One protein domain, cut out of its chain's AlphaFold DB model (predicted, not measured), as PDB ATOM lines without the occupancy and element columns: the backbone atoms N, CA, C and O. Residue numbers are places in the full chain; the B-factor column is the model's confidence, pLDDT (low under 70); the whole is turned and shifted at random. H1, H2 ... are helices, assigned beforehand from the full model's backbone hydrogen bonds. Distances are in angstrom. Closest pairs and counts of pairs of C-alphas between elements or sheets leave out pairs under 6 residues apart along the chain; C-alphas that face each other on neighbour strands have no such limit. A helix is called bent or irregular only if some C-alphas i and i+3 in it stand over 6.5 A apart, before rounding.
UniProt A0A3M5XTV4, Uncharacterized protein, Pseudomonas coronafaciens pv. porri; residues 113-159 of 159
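What this domain is: This is residues 113 to 159 of the 159 residues of an uncharacterized protein of Pseudomonas coronafaciens pv. porri (UniProt A0A3M5XTV4). One long helix, H1, makes nearly the whole length of this rod, and at its far end the chain turns in a tight link and folds back into a short helix, H2, beside the last part of H1. The other end of H1 is a bare arm: residues 113 to 138, of which 114 to 138 belong to H1, stand free. The printed part has 47 residues with two named helices, H1 then H2, and no named strand; the class is all helix. The whole is extended, with a radius of gyration of the C-alphas of 16.7 A and spans of 52 by 17 by 11 A.

How they stand to each other: Begin with H1, residues 114 to 144, and look near its residue 144 for H2, residues 149 to 156. The two are close but not clearly touching, with 1 pair of C-alphas within 8 A. That closest pair is the C-alphas of Leu 143 and Ile 152, 6.9 A apart. The helices run opposite ways at a steep tilt of 40 degrees. In H2 every O i to N i+4 pair is within hydrogen-bond range; in H1 23 of 27 are.

Where its parts are: Find C-alpha 114 at (204.307, 137.444, 84.847); from there H1 runs 45.7 A to C-alpha 144 at (234.764, 171.495, 83.941). H1 is irregular, but only just: C-alphas 138 and 141 are 6.9 A apart. Look next at C-alpha 149, at (235.122, 171.523, 95.450), where H2 begins; it runs 10.7 A to C-alpha 156 at (225.000, 169.180, 92.908).

The domain as a whole: The C-alphas of Glu 113 and Ser 147 are the two farthest apart, at 52.4 A. The printed part has no cut, and the one link, from H1 to H2, is tight with 4 residues. The mean pLDDT of the printed part is 93.0; look at residue 159, the chain's last, for the one value under 70.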
ATOM      1  N   GLU A 113     199.864 138.769  83.738       92.19
ATOM      2  CA  GLU A 113     200.860 137.857  83.191       92.19
ATOM      3  C   GLU A 113     202.276 138.226  83.661       92.19
ATOM      4  O   GLU A 113     202.758 139.341  83.448       92.19
ATOM      5  N   VAL A 114     202.965 137.257  84.271       95.12
ATOM      6  CA  VAL A 114     204.307 137.444  84.847       95.12
ATOM      7  C   VAL A 114     205.321 137.883  83.789       95.12
ATOM      8  O   VAL A 114     206.089 138.806  84.031       95.12
ATOM      9  N   ALA A 115     205.267 137.304  82.584       95.88
ATOM     10  CA  ALA A 115     206.190 137.638  81.498       95.88
ATOM     11  C   ALA A 115     206.123 139.122  81.093       95.88
ATOM     12  O   ALA A 115     207.149 139.732  80.786       95.88
ATOM     13  N   VAL A 116     204.928 139.724  81.132       94.94
ATOM     14  CA  VAL A 116     204.730 141.149  80.827       94.94
ATOM     15  C   VAL A 116     205.322 142.024  81.930       94.94
ATOM     16  O   VAL A 116     205.994 143.014  81.634       94.94
ATOM     17  N   VAL A 117     205.111 141.651  83.196       96.62
ATOM     18  CA  VAL A 117     205.660 142.377  84.352       96.62
ATOM     19  C   VAL A 117     207.184 142.312  84.362       96.62
ATOM     20  O   VAL A 117     207.824 143.347  84.526       96.62
ATOM     21  N   ASP A 118     207.768 141.140  84.121       97.88
ATOM     22  CA  ASP A 118     209.222 140.960  84.083       97.88
ATOM     23  C   ASP A 118     209.861 141.779  82.959       97.88
ATOM     24  O   ASP A 118     210.857 142.477  83.175       97.88
ATOM     25  N   ALA A 119     209.262 141.761  81.765       97.62
ATOM     26  CA  ALA A 119     209.723 142.575  80.646       97.62
ATOM     27  C   ALA A 119     209.643 144.078  80.965       97.62
ATOM     28  O   ALA A 119     210.594 144.819  80.701       97.62
ATOM     29  N   ALA A 120     208.539 144.528  81.570       97.31
ATOM     30  CA  ALA A 120     208.358 145.920  81.972       97.31
ATOM     31  C   ALA A 120     209.349 146.338  83.072       97.31
ATOM     32  O   ALA A 120     209.950 147.410  82.980       97.31
ATOM     33  N   ALA A 121     209.572 145.486  84.074       97.94
ATOM     34  CA  ALA A 121     210.529 145.723  85.150       97.94
ATOM     35  C   ALA A 121     211.964 145.809  84.617       97.94
ATOM     36  O   ALA A 121     212.708 146.725  84.975       97.94
ATOM     37  N   PHE A 122     212.345 144.908  83.706       97.88
ATOM     38  CA  PHE A 122     213.659 144.932  83.068       97.88
ATOM     39  C   PHE A 122     213.856 146.187  82.209       97.88
ATOM     40  O   PHE A 122     214.904 146.833  82.283       97.88
ATOM     41  N   ALA A 123     212.842 146.575  81.430       97.94
ATOM     42  CA  ALA A 123     212.874 147.799  80.636       97.94
ATOM     43  C   ALA A 123     213.010 149.049  81.521       97.94
ATOM     44  O   ALA A 123     213.869 149.893  81.259       97.94
ATOM     45  N   ALA A 124     212.230 149.138  82.603       97.88
ATOM     46  CA  ALA A 124     212.306 150.237  83.563       97.88
ATOM     47  C   ALA A 124     213.683 150.310  84.244       97.88
ATOM     48  O   ALA A 124     214.282 151.383  84.328       97.88
ATOM     49  N   GLY A 125     214.233 149.167  84.665       98.00
ATOM     50  CA  GLY A 125     215.575 149.089  85.246       98.00
ATOM     51  C   GLY A 125     216.666 149.520  84.265       98.00
ATOM     52  O   GLY A 125     217.579 150.261  84.632       98.00
ATOM     53  N   ARG A 126     216.551 149.123  82.992       97.81
ATOM     54  CA  ARG A 126     217.467 149.567  81.939       97.81
ATOM     55  C   ARG A 126     217.393 151.078  81.727       97.81
ATOM     56  O   ARG A 126     218.440 151.711  81.667       97.81
ATOM     57  N   MET A 127     216.191 151.650  81.659       97.75
ATOM     58  CA  MET A 127     216.009 153.101  81.536       97.75
ATOM     59  C   MET A 127     216.645 153.847  82.709       97.75
ATOM     60  O   MET A 127     217.375 154.810  82.490       97.75
ATOM     61  N   LEU A 128     216.430 153.380  83.943       98.06
ATOM     62  CA  LEU A 128     217.045 153.967  85.134       98.06
ATOM     63  C   LEU A 128     218.575 153.909  85.069       98.06
ATOM     64  O   LEU A 128     219.248 154.904  85.333       98.06
ATOM     65  N   ARG A 129     219.133 152.755  84.689       97.56
ATOM     66  CA  ARG A 129     220.580 152.581  84.529       97.56
ATOM     67  C   ARG A 129     221.134 153.533  83.473       97.56
ATOM     68  O   ARG A 129     222.134 154.195  83.725       97.56
ATOM     69  N   ASP A 130     220.501 153.590  82.308       97.06
ATOM     70  CA  ASP A 130     220.948 154.434  81.201       97.06
ATOM     71  C   ASP A 130     220.861 155.924  81.593       97.06
ATOM     72  O   ASP A 130     221.763 156.694  81.270       97.06
ATOM     73  N   LEU A 131     219.859 156.314  82.393       96.12
ATOM     74  CA  LEU A 131     219.752 157.658  82.965       96.12
ATOM     75  C   LEU A 131     220.920 157.959  83.910       96.12
ATOM     76  O   LEU A 131     221.604 158.961  83.712       96.12
ATOM     77  N   ILE A 132     221.207 157.079  84.874       96.00
ATOM     78  CA  ILE A 132     222.332 157.249  85.812       96.00
ATOM     79  C   ILE A 132     223.661 157.348  85.055       96.00
ATOM     80  O   ILE A 132     224.464 158.240  85.328       96.00
ATOM     81  N   LEU A 133     223.885 156.472  84.074       95.94
ATOM     82  CA  LEU A 133     225.106 156.470  83.264       95.94
ATOM     83  C   LEU A 133     225.204 157.677  82.323       95.94
ATOM     84  O   LEU A 133     226.306 158.024  81.902       95.94
ATOM     85  N   SER A 134     224.087 158.337  82.012       95.69
ATOM     86  CA  SER A 134     224.084 159.574  81.229       95.69
ATOM     87  C   SER A 134     224.455 160.812  82.055       95.69
ATOM     88  O   SER A 134     224.991 161.769  81.489       95.69
ATOM     89  N   LEU A 135     224.258 160.798  83.383       93.12
ATOM     90  CA  LEU A 135     224.519 161.957  84.250       93.12
ATOM     91  C   LEU A 135     225.948 162.515  84.123       93.12
ATOM     92  O   LEU A 135     226.075 163.728  83.957       93.12
ATOM     93  N   PRO A 136     227.030 161.707  84.117       92.44
ATOM     94  CA  PRO A 136     228.385 162.235  83.984       92.44
ATOM     95  C   PRO A 136     228.595 163.019  82.689       92.44
ATOM     96  O   PRO A 136     229.245 164.056  82.706       92.44
ATOM     97  N   THR A 137     228.012 162.569  81.575       94.44
ATOM     98  CA  THR A 137     228.138 163.270  80.284       94.44
ATOM     99  C   THR A 137     227.421 164.619  80.280       94.44
ATOM    100  O   THR A 137     227.892 165.558  79.647       94.44
ATOM    101  N   GLN A 138     226.318 164.732  81.025       91.12
ATOM    102  CA  GLN A 138     225.562 165.977  81.170       91.12
ATOM    103  C   GLN A 138     226.237 166.946  82.145       91.12
ATOM    104  O   GLN A 138     226.228 168.152  81.922       91.12
ATOM    105  N   LEU A 139     226.834 166.421  83.219       92.44
ATOM    106  CA  LEU A 139     227.469 167.220  84.266       92.44
ATOM    107  C   LEU A 139     228.905 167.633  83.911       92.44
ATOM    108  O   LEU A 139     229.344 168.696  84.339       92.44
ATOM    109  N   ALA A 140     229.632 166.844  83.113       91.69
ATOM    110  CA  ALA A 140     231.021 167.108  82.730       91.69
ATOM    111  C   ALA A 140     231.294 168.534  82.203       91.69
ATOM    112  O   ALA A 140     232.234 169.153  82.703       91.69
ATOM    113  N   PRO A 141     230.524 169.101  81.248       91.69
ATOM    114  CA  PRO A 141     230.794 170.451  80.751       91.69
ATOM    115  C   PRO A 141     230.587 171.522  81.828       91.69
ATOM    116  O   PRO A 141     231.406 172.432  81.939       91.69
ATOM    117  N   GLU A 142     229.550 171.395  82.659       89.31
ATOM    118  CA  GLU A 142     229.271 172.358  83.730       89.31
ATOM    119  C   GLU A 142     230.318 172.288  84.849       89.31
ATOM    120  O   GLU A 142     230.806 173.316  85.316       89.31
ATOM    121  N   LEU A 143     230.722 171.074  85.234       90.25
ATOM    122  CA  LEU A 143     231.737 170.854  86.261       90.25
ATOM    123  C   LEU A 143     233.144 171.231  85.787       90.25
ATOM    124  O   LEU A 143     233.948 171.670  86.598       90.25
ATOM    125  N   SER A 144     233.446 171.124  84.486       91.38
ATOM    126  CA  SER A 144     234.764 171.495  83.941       91.38
ATOM    127  C   SER A 144     235.103 172.981  84.102       91.38
ATOM    128  O   SER A 144     236.277 173.345  84.145       91.38
ATOM    129  N   ALA A 145     234.084 173.836  84.227       90.25
ATOM    130  CA  ALA A 145     234.248 175.262  84.481       90.25
ATOM    131  C   ALA A 145     234.444 175.589  85.975       90.25
ATOM    132  O   ALA A 145     234.853 176.700  86.308       90.25
ATOM    133  N   MET A 146     234.152 174.645  86.877       91.31
ATOM    134  CA  MET A 146     234.245 174.823  88.326       91.31
ATOM    135  C   MET A 146     235.551 174.220  88.847       91.31
ATOM    136  O   MET A 146     235.857 173.058  88.603       91.31
ATOM    137  N   SER A 147     236.331 175.008  89.586       89.00
ATOM    138  CA  SER A 147     237.618 174.561  90.147       89.00
ATOM    139  C   SER A 147     237.581 174.348  91.664       89.00
ATOM    140  O   SER A 147     238.488 173.729  92.211       89.00
ATOM    141  N   ASP A 148     236.553 174.869  92.342       93.94
ATOM    142  CA  ASP A 148     236.395 174.796  93.796       93.94
ATOM    143  C   ASP A 148     235.459 173.632  94.191       93.94
ATOM    144  O   ASP A 148     234.278 173.652  93.818       93.94
ATOM    145  N   PRO A 149     235.937 172.640  94.971       91.19
ATOM    146  CA  PRO A 149     235.122 171.523  95.450       91.19
ATOM    147  C   PRO A 149     233.842 171.946  96.184       91.19
ATOM    148  O   PRO A 149     232.799 171.321  95.999       91.19
ATOM    149  N   TRP A 150     233.875 173.037  96.961       92.69
ATOM    150  CA  TRP A 150     232.694 173.502  97.700       92.69
ATOM    151  C   TRP A 150     231.595 174.033  96.767       92.69
ATOM    152  O   TRP A 150     230.402 173.821  97.002       92.69
ATOM    153  N   GLN A 151     231.983 174.698  95.673       90.31
ATOM    154  CA  GLN A 151     231.038 175.140  94.647       90.31
ATOM    155  C   GLN A 151     230.398 173.955  93.921       90.31
ATOM    156  O   GLN A 151     229.195 173.995  93.661       90.31
ATOM    157  N   ILE A 152     231.171 172.899  93.651       92.06
ATOM    158  CA  ILE A 152     230.683 171.669  93.014       92.06
ATOM    159  C   ILE A 152     229.649 170.970  93.903       92.06
ATOM    160  O   ILE A 152     228.545 170.675  93.443       92.06
ATOM    161  N   GLU A 153     229.956 170.755  95.185       91.19
ATOM    162  CA  GLU A 153     229.026 170.124  96.135       91.19
ATOM    163  C   GLU A 153     227.725 170.922  96.276       91.19
ATOM    164  O   GLU A 153     226.626 170.365  96.216       91.19
ATOM    165  N   LYS A 154     227.831 172.251  96.394       92.31
ATOM    166  CA  LYS A 154     226.670 173.146  96.473       92.31
ATOM    167  C   LYS A 154     225.829 173.135  95.195       92.31
ATOM    168  O   LYS A 154     224.609 173.272  95.277       92.31
ATOM    169  N   TYR A 155     226.466 173.023  94.033       90.19
ATOM    170  CA  TYR A 155     225.785 172.947  92.744       90.19
ATOM    171  C   TYR A 155     225.005 171.632  92.603       90.19
ATOM    172  O   TYR A 155     223.820 171.659  92.271       90.19
ATOM    173  N   LEU A 156     225.633 170.501  92.942       90.06
ATOM    174  CA  LEU A 156     225.000 169.180  92.908       90.06
ATOM    175  C   LEU A 156     223.866 169.042  93.932       90.06
ATOM    176  O   LEU A 156     222.856 168.426  93.621       90.06
ATOM    177  N   GLY A 157     223.996 169.638  95.120       87.81
ATOM    178  CA  GLY A 157     222.964 169.588  96.164       87.81
ATOM    179  C   GLY A 157     221.772 170.535  95.963       87.81
ATOM    180  O   GLY A 157     220.845 170.513  96.771       87.81
ATOM    181  N   ARG A 158     221.799 171.405  94.942       82.31
ATOM    182  CA  ARG A 158     220.714 172.360  94.634       82.31
ATOM    183  C   ARG A 158     219.804 171.894  93.485       82.31
ATOM    184  O   ARG A 158     218.711 172.443  93.352       82.31
ATOM    185  N   ARG A 159     220.249 170.944  92.659       60.03
ATOM    186  CA  ARG A 159     219.409 170.263  91.659       60.03
ATOM    187  C   ARG A 159     218.670 169.089  92.289       60.03
ATOM    188  O   ARG A 159     217.568 168.799  91.779       60.03
TER     189      ARG A 159